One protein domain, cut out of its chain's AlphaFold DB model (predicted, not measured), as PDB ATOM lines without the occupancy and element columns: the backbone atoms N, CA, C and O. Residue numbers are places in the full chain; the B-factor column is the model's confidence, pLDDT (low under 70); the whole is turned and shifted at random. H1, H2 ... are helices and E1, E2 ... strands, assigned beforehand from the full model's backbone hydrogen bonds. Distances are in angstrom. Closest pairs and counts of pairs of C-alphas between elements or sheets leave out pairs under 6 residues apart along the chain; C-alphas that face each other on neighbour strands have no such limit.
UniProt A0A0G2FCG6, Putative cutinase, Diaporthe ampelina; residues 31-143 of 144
ATOM      1  N   ASN A  31     -46.686 -22.482 -11.790       88.31
ATOM      2  CA  ASN A  31     -47.118 -21.328 -12.577       88.31
ATOM      3  C   ASN A  31     -48.047 -20.414 -11.776       88.31
ATOM      4  O   ASN A  31     -47.944 -19.201 -11.921       88.31
ATOM      5  N   ASP A  32     -48.908 -20.959 -10.911       85.06
ATOM      6  CA  ASP A  32     -49.755 -20.150 -10.022       85.06
ATOM      7  C   ASP A  32     -48.904 -19.363  -9.014       85.06
ATOM      8  O   ASP A  32     -49.117 -18.161  -8.823       85.06
ATOM      9  N   ILE A  33     -47.904 -20.013  -8.406       84.44
ATOM     10  CA  ILE A  33     -46.948 -19.354  -7.505       84.44
ATOM     11  C   ILE A  33     -46.176 -18.273  -8.265       84.44
ATOM     12  O   ILE A  33     -46.107 -17.134  -7.805       84.44
ATOM     13  N   LEU A  34     -45.649 -18.588  -9.449       87.75
ATOM     14  CA  LEU A  34     -44.871 -17.642 -10.245       87.75
ATOM     15  C   LEU A  34     -45.722 -16.459 -10.723       87.75
ATOM     16  O   LEU A  34     -45.261 -15.320 -10.718       87.75
ATOM     17  N   ALA A  35     -46.989 -16.697 -11.070       86.75
ATOM     18  CA  ALA A  35     -47.940 -15.648 -11.415       86.75
ATOM     19  C   ALA A  35     -48.267 -14.747 -10.217       86.75
ATOM     20  O   ALA A  35     -48.523 -13.556 -10.400       86.75
ATOM     21  N   LEU A  36     -48.277 -15.293  -8.999       82.69
ATOM     22  CA  LEU A  36     -48.448 -14.508  -7.783       82.69
ATOM     23  C   LEU A  36     -47.187 -13.691  -7.472       82.69
ATOM     24  O   LEU A  36     -47.297 -12.492  -7.235       82.69
ATOM     25  N   VAL A  37     -45.998 -14.286  -7.577       83.81
ATOM     26  CA  VAL A  37     -44.711 -13.578  -7.448       83.81
ATOM     27  C   VAL A  37     -44.627 -12.421  -8.448       83.81
ATOM     28  O   VAL A  37     -44.355 -11.289  -8.060       83.81
ATOM     29  N   ALA A  38     -44.977 -12.654  -9.715       85.94
ATOM     30  CA  ALA A  38     -44.993 -11.617 -10.748       85.94
ATOM     31  C   ALA A  38     -45.951 -10.446 -10.451       85.94
ATOM     32  O   ALA A  38     -45.784  -9.362 -11.001       85.94
ATOM     33  N   LYS A  39     -46.969 -10.651  -9.606       84.75
ATOM     34  CA  LYS A  39     -47.902  -9.596  -9.182       84.75
ATOM     35  C   LYS A  39     -47.457  -8.880  -7.911       84.75
ATOM     36  O   LYS A  39     -47.789  -7.712  -7.744       84.75
ATOM     37  N   LEU A  40     -46.799  -9.593  -7.000       80.19
ATOM     38  CA  LEU A  40     -46.460  -9.088  -5.671       80.19
ATOM     39  C   LEU A  40     -45.120  -8.349  -5.643       80.19
ATOM     40  O   LEU A  40     -44.975  -7.398  -4.881       80.19
ATOM     41  N   PHE A  41     -44.151  -8.770  -6.455       81.44
ATOM     42  CA  PHE A  41     -42.791  -8.249  -6.375       81.44
ATOM     43  C   PHE A  41     -42.577  -7.076  -7.331       81.44
ATOM     44  O   PHE A  41     -42.969  -7.147  -8.498       81.44
ATOM     45  N   PRO A  42     -41.932  -5.996  -6.872       72.69
ATOM     46  CA  PRO A  42     -41.567  -4.897  -7.747       72.69
ATOM     47  C   PRO A  42     -40.282  -5.223  -8.522       72.69
ATOM     48  O   PRO A  42     -39.250  -5.521  -7.927       72.69
ATOM     49  N   PHE A  43     -40.325  -5.110  -9.850       70.19
ATOM     50  CA  PHE A  43     -39.155  -5.334 -10.712       70.19
ATOM     51  C   PHE A  43     -38.459  -4.030 -11.147       70.19
ATOM     52  O   PHE A  43     -37.310  -4.070 -11.571       70.19
ATOM     53  N   ASP A  44     -39.118  -2.878 -10.963       74.19
ATOM     54  CA  ASP A  44     -38.657  -1.550 -11.405       74.19
ATOM     55  C   ASP A  44     -38.688  -0.515 -10.262       74.19
ATOM     56  O   ASP A  44     -39.377   0.505 -10.326       74.19
ATOM     57  N   VAL A  45     -37.974  -0.775  -9.165       74.12
ATOM     58  CA  VAL A  45     -37.872   0.157  -8.024       74.12
ATOM     59  C   VAL A  45     -36.422   0.339  -7.571       74.12
ATOM     60  O   VAL A  45     -35.544  -0.451  -7.911       74.12
ATOM     61  N   THR A  46     -36.147   1.403  -6.810       76.25
ATOM     62  CA  THR A  46     -34.819   1.632  -6.217       76.25
ATOM     63  C   THR A  46     -34.496   0.560  -5.178       76.25
ATOM     64  O   THR A  46     -35.404  -0.002  -4.578       76.25
ATOM     65  N   LEU A  47     -33.209   0.308  -4.915       68.25
ATOM     66  CA  LEU A  47     -32.764  -0.767  -4.016       68.25
ATOM     67  C   LEU A  47     -33.380  -0.673  -2.604       68.25
ATOM     68  O   LEU A  47     -33.849  -1.671  -2.064       68.25
ATOM     69  N   GLU A  48     -33.450   0.535  -2.037       69.38
ATOM     70  CA  GLU A  48     -34.049   0.765  -0.712       69.38
ATOM     71  C   GLU A  48     -35.563   0.507  -0.692       69.38
ATOM     72  O   GLU A  48     -36.107  -0.012   0.286       69.38
ATOM     73  N   ALA A  49     -36.267   0.870  -1.769       69.50
ATOM     74  CA  ALA A  49     -37.688   0.574  -1.907       69.50
ATOM     75  C   ALA A  49     -37.907  -0.923  -2.167       69.50
ATOM     76  O   ALA A  49     -38.823  -1.507  -1.592       69.50
ATOM     77  N   ALA A  50     -37.036  -1.547  -2.966       73.19
ATOM     78  CA  ALA A  50     -37.072  -2.964  -3.305       73.19
ATOM     79  C   ALA A  50     -37.055  -3.830  -2.049       73.19
ATOM     80  O   ALA A  50     -37.910  -4.692  -1.928       73.19
ATOM     81  N   GLN A  51     -36.163  -3.550  -1.094       74.00
ATOM     82  CA  GLN A  51     -36.044  -4.324   0.148       74.00
ATOM     83  C   GLN A  51     -37.327  -4.298   0.986       74.00
ATOM     84  O   GLN A  51     -37.820  -5.331   1.429       74.00
ATOM     85  N   LYS A  52     -37.906  -3.112   1.207       75.00
ATOM     86  CA  LYS A  52     -39.133  -2.999   2.013       75.00
ATOM     87  C   LYS A  52     -40.327  -3.648   1.320       75.00
ATOM     88  O   LYS A  52     -41.159  -4.269   1.976       75.00
ATOM     89  N   LEU A  53     -40.421  -3.480   0.004       80.75
ATOM     90  CA  LEU A  53     -41.496  -4.066  -0.787       80.75
ATOM     91  C   LEU A  53     -41.327  -5.580  -0.966       80.75
ATOM     92  O   LEU A  53     -42.339  -6.269  -0.992       80.75
ATOM     93  N   SER A  54     -40.101  -6.105  -1.053       80.62
ATOM     94  CA  SER A  54     -39.848  -7.542  -1.197       80.62
ATOM     95  C   SER A  54     -40.249  -8.300   0.061       80.62
ATOM     96  O   SER A  54     -40.994  -9.266  -0.047       80.62
ATOM     97  N   VAL A  55     -39.884  -7.803   1.249       84.75
ATOM     98  CA  VAL A  55     -40.309  -8.400   2.530       84.75
ATOM     99  C   VAL A  55     -41.838  -8.461   2.607       84.75
ATOM    100  O   VAL A  55     -42.415  -9.517   2.853       84.75
ATOM    101  N   ALA A  56     -42.520  -7.345   2.324       86.62
ATOM    102  CA  ALA A  56     -43.982  -7.287   2.360       86.62
ATOM    103  C   ALA A  56     -44.642  -8.192   1.298       86.62
ATOM    104  O   ALA A  56     -45.689  -8.798   1.548       86.62
ATOM    105  N   ALA A  57     -44.040  -8.297   0.110       88.44
ATOM    106  CA  ALA A  57     -44.484  -9.191  -0.952       88.44
ATOM    107  C   ALA A  57     -44.345 -10.665  -0.544       88.44
ATOM    108  O   ALA A  57     -45.266 -11.450  -0.769       88.44
ATOM    109  N   GLU A  58     -43.241 -11.033   0.102       91.38
ATOM    110  CA  GLU A  58     -42.988 -12.383   0.606       91.38
ATOM    111  C   GLU A  58     -43.917 -12.775   1.747       91.38
ATOM    112  O   GLU A  58     -44.461 -13.877   1.737       91.38
ATOM    113  N   GLU A  59     -44.173 -11.877   2.697       92.00
ATOM    114  CA  GLU A  59     -45.173 -12.111   3.742       92.00
ATOM    115  C   GLU A  59     -46.567 -12.304   3.138       92.00
ATOM    116  O   GLU A  59     -47.301 -13.221   3.514       92.00
ATOM    117  N   THR A  60     -46.919 -11.489   2.140       90.75
ATOM    118  CA  THR A  60     -48.184 -11.624   1.408       90.75
ATOM    119  C   THR A  60     -48.261 -12.962   0.675       90.75
ATOM    120  O   THR A  60     -49.300 -13.624   0.710       90.75
ATOM    121  N   LEU A  61     -47.169 -13.390   0.036       89.94
ATOM    122  CA  LEU A  61     -47.063 -14.690  -0.623       89.94
ATOM    123  C   LEU A  61     -47.232 -15.831   0.385       89.94
ATOM    124  O   LEU A  61     -48.020 -16.746   0.141       89.94
ATOM    125  N   ALA A  62     -46.536 -15.763   1.521       91.75
ATOM    126  CA  ALA A  62     -46.612 -16.774   2.563       91.75
ATOM    127  C   ALA A  62     -48.035 -16.907   3.109       91.75
ATOM    128  O   ALA A  62     -48.554 -18.019   3.207       91.75
ATOM    129  N   LEU A  63     -48.707 -15.784   3.377       91.19
ATOM    130  CA  LEU A  63     -50.106 -15.763   3.800       91.19
ATOM    131  C   LEU A  63     -51.041 -16.329   2.723       91.19
ATOM    132  O   LEU A  63     -51.900 -17.153   3.030       91.19
ATOM    133  N   ALA A  64     -50.863 -15.924   1.464       88.31
ATOM    134  CA  ALA A  64     -51.702 -16.363   0.351       88.31
ATOM    135  C   ALA A  64     -51.577 -17.868   0.060       88.31
ATOM    136  O   ALA A  64     -52.543 -18.481  -0.390       88.31
ATOM    137  N   GLN A  65     -50.405 -18.456   0.306       87.50
ATOM    138  CA  GLN A  65     -50.125 -19.874   0.053       87.50
ATOM    139  C   GLN A  65     -50.198 -20.750   1.313       87.50
ATOM    140  O   GLN A  65     -50.107 -21.976   1.222       87.50
ATOM    141  N   GLY A  66     -50.365 -20.151   2.497       90.75
ATOM    142  CA  GLY A  66     -50.313 -20.860   3.777       90.75
ATOM    143  C   GLY A  66     -48.922 -21.410   4.108       90.75
ATOM    144  O   GLY A  66     -48.805 -22.446   4.767       90.75
ATOM    145  N   PHE A  67     -47.863 -20.761   3.623       93.62
ATOM    146  CA  PHE A  67     -46.491 -21.172   3.892       93.62
ATOM    147  C   PHE A  67     -46.056 -20.800   5.307       93.62
ATOM    148  O   PHE A  67     -46.419 -19.755   5.846       93.62
ATOM    149  N   LYS A  68     -45.222 -21.662   5.892       95.62
ATOM    150  CA  LYS A  68     -44.490 -21.364   7.122       95.62
ATOM    151  C   LYS A  68     -43.124 -20.804   6.753       95.62
ATOM    152  O   LYS A  68     -42.323 -21.525   6.166       95.62
ATOM    153  N   THR A  69     -42.872 -19.557   7.134       97.06
ATOM    154  CA  THR A  69     -41.592 -18.862   6.920       97.06
ATOM    155  C   THR A  69     -40.567 -19.149   8.018       97.06
ATOM    156  O   THR A  69     -39.391 -18.834   7.858       97.06
ATOM    157  N   THR A  70     -40.990 -19.799   9.109       97.69
ATOM    158  CA  THR A  70     -40.117 -20.258  10.196       97.69
ATOM    159  C   THR A  70     -40.252 -21.767  10.411       97.69
ATOM    160  O   THR A  70     -41.368 -22.292  10.503       97.69
ATOM    161  N   ARG A  71     -39.118 -22.468  10.503       97.81
ATOM    162  CA  ARG A  71     -38.999 -23.909  10.769       97.81
ATOM    163  C   ARG A  71     -37.905 -24.164  11.806       97.81
ATOM    164  O   ARG A  71     -36.774 -23.758  11.583       97.81
ATOM    165  N   GLN A  72     -38.265 -24.828  12.901       97.62
ATOM    166  CA  GLN A  72     -37.411 -25.085  14.073       97.62
ATOM    167  C   GLN A  72     -37.443 -26.574  14.451       97.62
ATOM    168  O   GLN A  72     -37.470 -26.931  15.620       97.62
ATOM    169  N   ASP A  73     -37.564 -27.474  13.470       97.00
ATOM    170  CA  ASP A  73     -37.874 -28.873  13.775       97.00
ATOM    171  C   ASP A  73     -36.761 -29.570  14.565       97.00
ATOM    172  O   ASP A  73     -37.069 -30.413  15.408       97.00
ATOM    173  N   LEU A  74     -35.494 -29.223  14.315       94.81
ATOM    174  CA  LEU A  74     -34.366 -29.792  15.049       94.81
ATOM    175  C   LEU A  74     -34.327 -29.256  16.484       94.81
ATOM    176  O   LEU A  74     -34.186 -30.042  17.419       94.81
ATOM    177  N   ASP A  75     -34.526 -27.947  16.654       95.06
ATOM    178  CA  ASP A  75     -34.582 -27.295  17.971       95.06
ATOM    179  C   ASP A  75     -35.780 -27.787  18.805       95.06
ATOM    180  O   ASP A  75     -35.682 -27.946  20.023       95.06
ATOM    181  N   ASP A  76     -36.893 -28.117  18.142       96.25
ATOM    182  CA  ASP A  76     -38.081 -28.751  18.730       96.25
ATOM    183  C   ASP A  76     -37.856 -30.242  19.079       96.25
ATOM    184  O   ASP A  76     -38.771 -30.916  19.565       96.25
ATOM    185  N   GLY A  77     -36.667 -30.793  18.809       94.19
ATOM    186  CA  GLY A  77     -36.310 -32.182  19.096       94.19
ATOM    187  C   GLY A  77     -36.960 -33.211  18.167       94.19
ATOM    188  O   GLY A  77     -37.124 -34.371  18.555       94.19
ATOM    189  N   LYS A  78     -37.364 -32.821  16.950       94.31
ATOM    190  CA  LYS A  78     -37.931 -33.757  15.971       94.31
ATOM    191  C   LYS A  78     -36.813 -34.547  15.302       94.31
ATOM    192  O   LYS A  78     -35.926 -33.987  14.666       94.31
ATOM    193  N   CYS A  79     -36.912 -35.867  15.391       90.25
ATOM    194  CA  CYS A  79     -36.084 -36.786  14.623       90.25
ATOM    195  C   CYS A  79     -36.834 -37.222  13.362       90.25
ATOM    196  O   CYS A  79     -38.012 -37.581  13.434       90.25
ATOM    197  N   SER A  80     -36.144 -37.231  12.229       93.94
ATOM    198  CA  SER A  80     -36.674 -37.651  10.933       93.94
ATOM    199  C   SER A  80     -35.630 -38.434  10.142       93.94
ATOM    200  O   SER A  80     -34.435 -38.346  10.421       93.94
ATOM    201  N   ASP A  81     -36.076 -39.175   9.131       95.44
ATOM    202  CA  ASP A  81     -35.180 -39.910   8.229       95.44
ATOM    203  C   ASP A  81     -34.326 -38.964   7.370       95.44
ATOM    204  O   ASP A  81     -33.194 -39.288   7.011       95.44
ATOM    205  N   LEU A  82     -34.868 -37.784   7.055       95.19
ATOM    206  CA  LEU A  82     -34.181 -36.714   6.340       95.19
ATOM    207  C   LEU A  82     -34.256 -35.406   7.128       95.19
ATOM    208  O   LEU A  82     -35.344 -34.975   7.509       95.19
ATOM    209  N   LEU A  83     -33.117 -34.748   7.321       96.12
ATOM    210  CA  LEU A  83     -33.036 -33.397   7.869       96.12
ATOM    211  C   LEU A  83     -32.602 -32.427   6.770       96.12
ATOM    212  O   LEU A  83     -31.591 -32.647   6.105       96.12
ATOM    213  N   VAL A  84     -33.349 -31.340   6.614       97.31
ATOM    214  CA  VAL A  84     -32.979 -30.210   5.762       97.31
ATOM    215  C   VAL A  84     -32.596 -29.040   6.653       97.31
ATOM    216  O   VAL A  84     -33.434 -28.545   7.405       97.31
ATOM    217  N   ILE A  85     -31.352 -28.580   6.542       96.69
ATOM    218  CA  ILE A  85     -30.926 -27.291   7.091       96.69
ATOM    219  C   ILE A  85     -30.975 -26.279   5.947       96.69
ATOM    220  O   ILE A  85     -30.371 -26.509   4.899       96.69
ATOM    221  N   PHE A  86     -31.735 -25.199   6.114       97.56
ATOM    222  CA  PHE A  86     -31.996 -24.238   5.043       97.56
ATOM    223  C   PHE A  86     -31.690 -22.809   5.489       97.56
ATOM    224  O   PHE A  86     -32.280 -22.315   6.448       97.56
ATOM    225  N   ALA A  87     -30.801 -22.132   4.765       94.94
ATOM    226  CA  ALA A  87     -30.567 -20.701   4.911       94.94
ATOM    227  C   ALA A  87     -31.415 -19.945   3.880       94.94
ATOM    228  O   ALA A  87     -31.293 -20.187   2.677       94.94
ATOM    229  N   ARG A  88     -32.289 -19.051   4.356       96.00
ATOM    230  CA  ARG A  88     -33.103 -18.168   3.500       96.00
ATOM    231  C   ARG A  88     -32.246 -17.172   2.718       96.00
ATOM    232  O   ARG A  88     -31.071 -17.021   3.018       96.00
ATOM    233  N   GLY A  89     -32.820 -16.474   1.748       92.19
ATOM    234  CA  GLY A  89     -32.182 -15.357   1.057       92.19
ATOM    235  C   GLY A  89     -32.210 -14.042   1.845       92.19
ATOM    236  O   GLY A  89     -32.915 -13.884   2.841       92.19
ATOM    237  N   THR A  90     -31.442 -13.069   1.363       90.44
ATOM    238  CA  THR A  90     -31.353 -11.718   1.926       90.44
ATOM    239  C   THR A  90     -32.726 -11.048   2.041       90.44
ATOM    240  O   THR A  90     -33.428 -10.913   1.042       90.44
ATOM    241  N   HIS A  91     -33.069 -10.565   3.237       89.19
ATOM    242  CA  HIS A  91     -34.366  -9.971   3.591       89.19
ATOM    243  C   HIS A  91     -35.596 -10.884   3.439       89.19
ATOM    244  O   HIS A  91     -36.716 -10.395   3.568       89.19
ATOM    245  N   GLU A  92     -35.446 -12.191   3.217       92.75
ATOM    246  CA  GLU A  92     -36.611 -13.077   3.281       92.75
ATOM    247  C   GLU A  92     -37.145 -13.145   4.736       92.75
ATOM    248  O   GLU A  92     -36.365 -13.035   5.691       92.75
ATOM    249  N   PRO A  93     -38.460 -13.325   4.960       93.50
ATOM    250  CA  PRO A  93     -39.041 -13.373   6.295       93.50
ATOM    251  C   PRO A  93     -38.768 -14.709   7.003       93.50
ATOM    252  O   PRO A  93     -38.603 -15.760   6.377       93.50
ATOM    253  N   GLY A  94     -38.812 -14.685   8.337       95.31
ATOM    254  CA  GLY A  94     -38.585 -15.867   9.173       95.31
ATOM    255  C   GLY A  94     -37.167 -16.421   9.019       95.31
ATOM    256  O   GLY A  94     -36.228 -15.649   8.882       95.31
ATOM    257  N   ASN A  95     -36.999 -17.746   9.043       96.75
ATOM    258  CA  ASN A  95     -35.690 -18.403   8.895       96.75
ATOM    259  C   ASN A  95     -35.573 -19.298   7.645       96.75
ATOM    260  O   ASN A  95     -34.489 -19.790   7.344       96.75
ATOM    261  N   VAL A  96     -36.659 -19.468   6.879       98.00
ATOM    262  CA  VAL A  96     -36.670 -20.227   5.612       98.00
ATOM    263  C   VAL A  96     -37.289 -19.476   4.427       98.00
ATOM    264  O   VAL A  96     -37.352 -20.028   3.328       98.00
ATOM    265  N   GLY A  97     -37.745 -18.238   4.630       96.25
ATOM    266  CA  GLY A  97     -38.329 -17.422   3.571       96.25
ATOM    267  C   GLY A  97     -39.656 -17.950   3.030       96.25
ATOM    268  O   GLY A  97     -40.295 -18.833   3.613       96.25
ATOM    269  N   ALA A  98     -40.091 -17.379   1.908       94.50
ATOM    270  CA  ALA A  98     -41.366 -17.721   1.272       94.50
ATOM    271  C   ALA A  98     -41.225 -18.126  -0.200       94.50
ATOM    272  O   ALA A  98     -42.099 -18.825  -0.718       94.50
ATOM    273  N   LEU A  99     -40.148 -17.707  -0.874       92.44
ATOM    274  CA  LEU A  99     -39.987 -17.914  -2.312       92.44
ATOM    275  C   LEU A  99     -39.540 -19.332  -2.653       92.44
ATOM    276  O   LEU A  99     -40.125 -19.968  -3.530       92.44
ATOM    277  N   VAL A 100     -38.499 -19.820  -1.976       95.31
ATOM    278  CA  VAL A 100     -37.841 -21.089  -2.332       95.31
ATOM    279  C   VAL A 100     -38.071 -22.168  -1.286       95.31
ATOM    280  O   VAL A 100     -38.456 -23.277  -1.656       95.31
ATOM    281  N   GLY A 101     -37.872 -21.855  -0.002       96.69
ATOM    282  CA  GLY A 101     -37.905 -22.839   1.081       96.69
ATOM    283  C   GLY A 101     -39.193 -23.669   1.094       96.69
ATOM    284  O   GLY A 101     -39.142 -24.867   0.808       96.69
ATOM    285  N   PRO A 102     -40.372 -23.073   1.353       95.75
ATOM    286  CA  PRO A 102     -41.617 -23.832   1.456       95.75
ATOM    287  C   PRO A 102     -41.987 -24.637   0.193       95.75
ATOM    288  O   PRO A 102     -42.333 -25.817   0.339       95.75
ATOM    289  N   PRO A 103     -41.882 -24.091  -1.042       93.94
ATOM    290  CA  PRO A 103     -42.083 -24.890  -2.254       93.94
ATOM    291  C   PRO A 103     -41.106 -26.067  -2.381       93.94
ATOM    292  O   PRO A 103     -41.524 -27.171  -2.739       93.94
ATOM    293  N   PHE A 104     -39.826 -25.862  -2.050       95.56
ATOM    294  CA  PHE A 104     -38.804 -26.908  -2.072       95.56
ATOM    295  C   PHE A 104     -39.098 -28.022  -1.063       95.56
ATOM    296  O   PHE A 104     -39.128 -29.195  -1.442       95.56
ATOM    297  N   PHE A 105     -39.389 -27.678   0.197       95.50
ATOM    298  CA  PHE A 105     -39.682 -28.666   1.241       95.50
ATOM    299  C   PHE A 105     -40.874 -29.532   0.856       95.50
ATOM    300  O   PHE A 105     -40.833 -30.749   1.004       95.50
ATOM    301  N   LYS A 106     -41.912 -28.930   0.278       91.88
ATOM    302  CA  LYS A 106     -43.078 -29.690  -0.153       91.88
ATOM    303  C   LYS A 106     -42.793 -30.621  -1.329       91.88
ATOM    304  O   LYS A 106     -43.332 -31.726  -1.379       91.88
ATOM    305  N   ALA A 107     -41.982 -30.186  -2.292       92.44
ATOM    306  CA  ALA A 107     -41.563 -31.048  -3.396       92.44
ATOM    307  C   ALA A 107     -40.758 -32.254  -2.880       92.44
ATOM    308  O   ALA A 107     -40.938 -33.379  -3.355       92.44
ATOM    309  N   LEU A 108     -39.920 -32.027  -1.866       94.06
ATOM    310  CA  LEU A 108     -39.145 -33.066  -1.207       94.06
ATOM    311  C   LEU A 108     -40.043 -34.034  -0.422       94.06
ATOM    312  O   LEU A 108     -39.962 -35.237  -0.648       94.06
ATOM    313  N   GLU A 109     -40.982 -33.530   0.387       91.56
ATOM    314  CA  GLU A 109     -42.002 -34.343   1.075       91.56
ATOM    315  C   GLU A 109     -42.800 -35.212   0.092       91.56
ATOM    316  O   GLU A 109     -42.993 -36.405   0.325       91.56
ATOM    317  N   GLY A 110     -43.214 -34.640  -1.045       91.19
ATOM    318  CA  GLY A 110     -43.904 -35.380  -2.103       91.19
ATOM    319  C   GLY A 110     -43.052 -36.497  -2.715       91.19
ATOM    320  O   GLY A 110     -43.574 -37.567  -3.025       91.19
ATOM    321  N   SER A 111     -41.741 -36.277  -2.843       90.69
ATOM    322  CA  SER A 111     -40.793 -37.252  -3.402       90.69
ATOM    323  C   SER A 111     -40.481 -38.403  -2.441       90.69
ATOM    324  O   SER A 111     -40.213 -39.516  -2.889       90.69
ATOM    325  N   LEU A 112     -40.564 -38.171  -1.127       91.50
ATOM    326  CA  LEU A 112     -40.384 -39.206  -0.100       91.50
ATOM    327  C   LEU A 112     -41.588 -40.162   0.016       91.50
ATOM    328  O   LEU A 112     -41.512 -41.168   0.728       91.50
ATOM    329  N   ALA A 113     -42.692 -39.871  -0.687       79.56
ATOM    330  CA  ALA A 113     -43.862 -40.739  -0.868       79.56
ATOM    331  C   ALA A 113     -44.400 -41.380   0.432       79.56
ATOM    332  O   ALA A 113     -44.841 -42.530   0.433       79.56
ATOM    333  N   ASN A 114     -44.358 -40.641   1.548       78.44
ATOM    334  CA  ASN A 114     -44.745 -41.080   2.901       78.44
ATOM    335  C   ASN A 114     -43.957 -42.276   3.473       78.44
ATOM    336  O   ASN A 114     -44.324 -42.797   4.522       78.44
ATOM    337  N   SER A 115     -42.898 -42.730   2.799       87.56
ATOM    338  CA  SER A 115     -42.049 -43.833   3.279       87.56
ATOM    339  C   SER A 115     -40.952 -43.347   4.223       87.56
ATOM    340  O   SER A 115     -40.425 -44.129   5.009       87.56
ATOM    341  N   HIS A 116     -40.639 -42.055   4.149       92.62
ATOM    342  CA  HIS A 116     -39.648 -41.389   4.976       92.62
ATOM    343  C   HIS A 116     -40.220 -40.091   5.531       92.62
ATOM    344  O   HIS A 116     -40.971 -39.376   4.863       92.62
ATOM    345  N   THR A 117     -39.851 -39.801   6.767       93.94
ATOM    346  CA  THR A 117     -40.160 -38.557   7.462       93.94
ATOM    347  C   THR A 117     -39.101 -37.504   7.157       93.94
ATOM    348  O   THR A 117     -37.935 -37.822   6.916       93.94
ATOM    349  N   MET A 118     -39.495 -36.232   7.191       95.38
ATOM    350  CA  MET A 118     -38.590 -35.108   6.982       95.38
ATOM    351  C   MET A 118     -38.759 -34.063   8.085       95.38
ATOM    352  O   MET A 118     -39.882 -33.763   8.491       95.38
ATOM    353  N   ALA A 119     -37.642 -33.498   8.530       96.94
ATOM    354  CA  ALA A 119     -37.566 -32.343   9.413       96.94
ATOM    355  C   ALA A 119     -36.854 -31.210   8.676       96.94
ATOM    356  O   ALA A 119     -35.950 -31.446   7.871       96.94
ATOM    357  N   VAL A 120     -37.263 -29.976   8.956       98.06
ATOM    358  CA  VAL A 120     -36.624 -28.772   8.427       98.06
ATOM    359  C   VAL A 120     -36.205 -27.875   9.578       98.06
ATOM    360  O   VAL A 120     -37.021 -27.517  10.428       98.06
ATOM    361  N   GLN A 121     -34.944 -27.471   9.554       97.94
ATOM    362  CA  GLN A 121     -34.376 -26.465  10.432       97.94
ATOM    363  C   GLN A 121     -33.943 -25.271   9.584       97.94
ATOM    364  O   GLN A 121     -33.122 -25.412   8.676       97.94
ATOM    365  N   GLY A 122     -34.508 -24.099   9.851       97.56
ATOM    366  CA  GLY A 122     -33.994 -22.868   9.265       97.56
ATOM    367  C   GLY A 122     -32.750 -22.394  10.009       97.56
ATOM    368  O   GLY A 122     -32.642 -22.575  11.224       97.56
ATOM    369  N   VAL A 123     -31.813 -21.792   9.282       94.75
ATOM    370  CA  VAL A 123     -30.666 -21.102   9.881       94.75
ATOM    371  C   VAL A 123     -31.141 -19.740  10.387       94.75
ATOM    372  O   VAL A 123     -31.664 -18.937   9.608       94.75
ATOM    373  N   ASP A 124     -30.976 -19.490  11.685       92.12
ATOM    374  CA  ASP A 124     -31.312 -18.209  12.305       92.12
ATOM    375  C   ASP A 124     -30.130 -17.243  12.169       92.12
ATOM    376  O   ASP A 124     -29.198 -17.251  12.966       92.12
ATOM    377  N   TYR A 125     -30.142 -16.478  11.081       90.88
ATOM    378  CA  TYR A 125     -29.146 -15.456  10.765       90.88
ATOM    379  C   TYR A 125     -29.841 -14.186  10.266       90.88
ATOM    380  O   TYR A 125     -31.000 -14.239   9.842       90.88
ATOM    381  N   GLU A 126     -29.161 -13.042  10.282       89.38
ATOM    382  CA  GLU A 126     -29.800 -11.744  10.010       89.38
ATOM    383  C   GLU A 126     -30.226 -11.562   8.541       89.38
ATOM    384  O   GLU A 126     -31.216 -10.887   8.253       89.38
ATOM    385  N   ALA A 127     -29.540 -12.221   7.603       90.94
ATOM    386  CA  ALA A 127     -29.819 -12.152   6.167       90.94
ATOM    387  C   ALA A 127     -29.836 -10.718   5.614       90.94
ATOM    388  O   ALA A 127     -30.734 -10.341   4.853       90.94
ATOM    389  N   THR A 128     -28.844  -9.903   5.976       88.94
ATOM    390  CA  THR A 128     -28.763  -8.516   5.505       88.94
ATOM    391  C   THR A 128     -28.082  -8.410   4.135       88.94
ATOM    392  O   THR A 128     -27.438  -9.339   3.645       88.94
ATOM    393  N   VAL A 129     -28.218  -7.247   3.483       87.25
ATOM    394  CA  VAL A 129     -27.437  -6.954   2.265       87.25
ATOM    395  C   VAL A 129     -25.955  -6.761   2.581       87.25
ATOM    396  O   VAL A 129     -25.130  -7.083   1.733       87.25
ATOM    397  N   ALA A 130     -25.612  -6.248   3.765       88.50
ATOM    398  CA  ALA A 130     -24.215  -6.055   4.146       88.50
ATOM    399  C   ALA A 130     -23.487  -7.404   4.208       88.50
ATOM    400  O   ALA A 130     -22.486  -7.570   3.517       88.50
ATOM    401  N   ASP A 131     -24.068  -8.379   4.908       86.44
ATOM    402  CA  ASP A 131     -23.487  -9.721   5.048       86.44
ATOM    403  C   ASP A 131     -23.381 -10.408   3.683       86.44
ATOM    404  O   ASP A 131     -22.340 -10.950   3.327       86.44
ATOM    405  N   TYR A 132     -24.419 -10.303   2.842       87.06
ATOM    406  CA  TYR A 132     -24.359 -10.819   1.470       87.06
ATOM    407  C   TYR A 132     -23.167 -10.257   0.676       87.06
ATOM    408  O   TYR A 132     -22.484 -11.007  -0.020       87.06
ATOM    409  N   LEU A 133     -22.903  -8.949   0.778       88.25
ATOM    410  CA  LEU A 133     -21.787  -8.297   0.084       88.25
ATOM    411  C   LEU A 133     -20.418  -8.641   0.691       88.25
ATOM    412  O   LEU A 133     -19.417  -8.578  -0.021       88.25
ATOM    413  N   GLU A 134     -20.373  -9.004   1.971       88.75
ATOM    414  CA  GLU A 134     -19.172  -9.494   2.655       88.75
ATOM    415  C   GLU A 134     -18.872 -10.972   2.339       88.75
ATOM    416  O   GLU A 134     -17.742 -11.428   2.508       88.75
ATOM    417  N   GLY A 135     -19.844 -11.694   1.770       85.75
ATOM    418  CA  GLY A 135     -19.710 -13.089   1.342       85.75
ATOM    419  C   GLY A 135     -20.574 -14.078   2.125       85.75
ATOM    420  O   GLY A 135     -20.430 -15.283   1.932       85.75
ATOM    421  N   GLY A 136     -21.480 -13.587   2.968       85.88
ATOM    422  CA  GLY A 136     -22.300 -14.369   3.885       85.88
ATOM    423  C   GLY A 136     -22.142 -13.872   5.317       85.88
ATOM    424  O   GLY A 136     -21.495 -12.859   5.569       85.88
ATOM    425  N   ASP A 137     -22.737 -14.595   6.262       84.50
ATOM    426  CA  ASP A 137     -22.561 -14.310   7.685       84.50
ATOM    427  C   ASP A 137     -21.090 -14.545   8.099       84.50
ATOM    428  O   ASP A 137     -20.600 -15.669   7.920       84.50
ATOM    429  N   PRO A 138     -20.358 -13.534   8.611       83.69
ATOM    430  CA  PRO A 138     -18.927 -13.676   8.888       83.69
ATOM    431  C   PRO A 138     -18.594 -14.682   9.995       83.69
ATOM    432  O   PRO A 138     -17.500 -15.247   9.979       83.69
ATOM    433  N   GLU A 139     -19.492 -14.890  10.961       83.88
ATOM    434  CA  GLU A 139     -19.297 -15.850  12.051       83.88
ATOM    435  C   GLU A 139     -19.645 -17.260  11.570       83.88
ATOM    436  O   GLU A 139     -18.808 -18.158  11.611       83.88
ATOM    437  N   GLY A 140     -20.830 -17.435  10.985       76.69
ATOM    438  CA  GLY A 140     -21.296 -18.708  10.444       76.69
ATOM    439  C   GLY A 140     -20.404 -19.260   9.330       76.69
ATOM    440  O   GLY A 140     -20.204 -20.470   9.252       76.69
ATOM    441  N   SER A 141     -19.806 -18.399   8.500       79.81
ATOM    442  CA  SER A 141     -18.896 -18.834   7.427       79.81
ATOM    443  C   SER A 141     -17.569 -19.406   7.941       79.81
ATOM    444  O   SER A 141     -16.864 -20.053   7.173       79.81
ATOM    445  N   GLN A 142     -17.205 -19.173   9.206       81.06
ATOM    446  CA  GLN A 142     -15.993 -19.747   9.809       81.06
ATOM    447  C   GLN A 142     -16.197 -21.178  10.317       81.06
ATOM    448  O   GLN A 142     -15.219 -21.894  10.522       81.06
ATOM    449  N   GLU A 143     -17.449 -21.598  10.503       77.56
ATOM    450  CA  GLU A 143     -17.814 -22.902  11.069       77.56
ATOM    451  C   GLU A 143     -18.090 -23.974   9.991       77.56
ATOM    452  O   GLU A 143     -18.505 -25.091  10.314       77.56
TER     453      GLU A 143
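AT A GLANCE: This is residues 31 to 143 of the 144 residues of the protein "Putative cutinase" of Diaporthe ampelina (UniProt A0A0G2FCG6). What is the shape? A flat body has two parallel strands, E1 and E2, with H3 near one end; helical hairpin H1-H2 and helix H4 lie towards the other, around loop residues 87 to 100. How big? 113 residues are printed, in order H1 H2 E1 H3 E2 H4, mostly helix, under half in named elements; compact, radius of gyration of the C-alphas 15.3 A, spans 46 by 39 by 19 A.

IN THESE COORDINATES: Which strands? E1 is residues 82 to 86, E2 118 to 122. Which helices? H1 is 31 to 40, from C-alpha 31 at (-47.118, -21.328, -12.577); H2 47 to 65, 26.1 A long; H3 101 to 111; H4 129 to 134, ending at C-alpha 134 at (-19.172, -9.494, 2.655).

HOW THE PARTS SIT: How do E1 and E2 pair? They are parallel, N 84 and O 119 within hydrogen-bond range at 2.9 A. E1, H3, E2 form a strand-helix-strand unit, a helix between parallel neighbours, with a right-handed crossover; the closest C-alphas of H3 and E2, Glu 109 and Met 118, are 6.9 A apart. And the helices? Hairpin H1 and H2 touch, H2 with residues 57 to 61 alone, closest C-alphas Leu 40 and Ala 57, 5.1 A, at a steep tilt of 42 degrees, opposite ways. Every O i to N i+4 pair is within hydrogen-bond range in H1, H3 and H4; 14 of 15 in H2.

THE WHOLE: How far across? The farthest C-alphas, Thr 46 and Ser 115, are 47.0 A apart. Any cut or doubt? The printed part has no cut; links H2 to E1 and E1 to H3 are long; pLDDT is under 70 at residues 47 to 49.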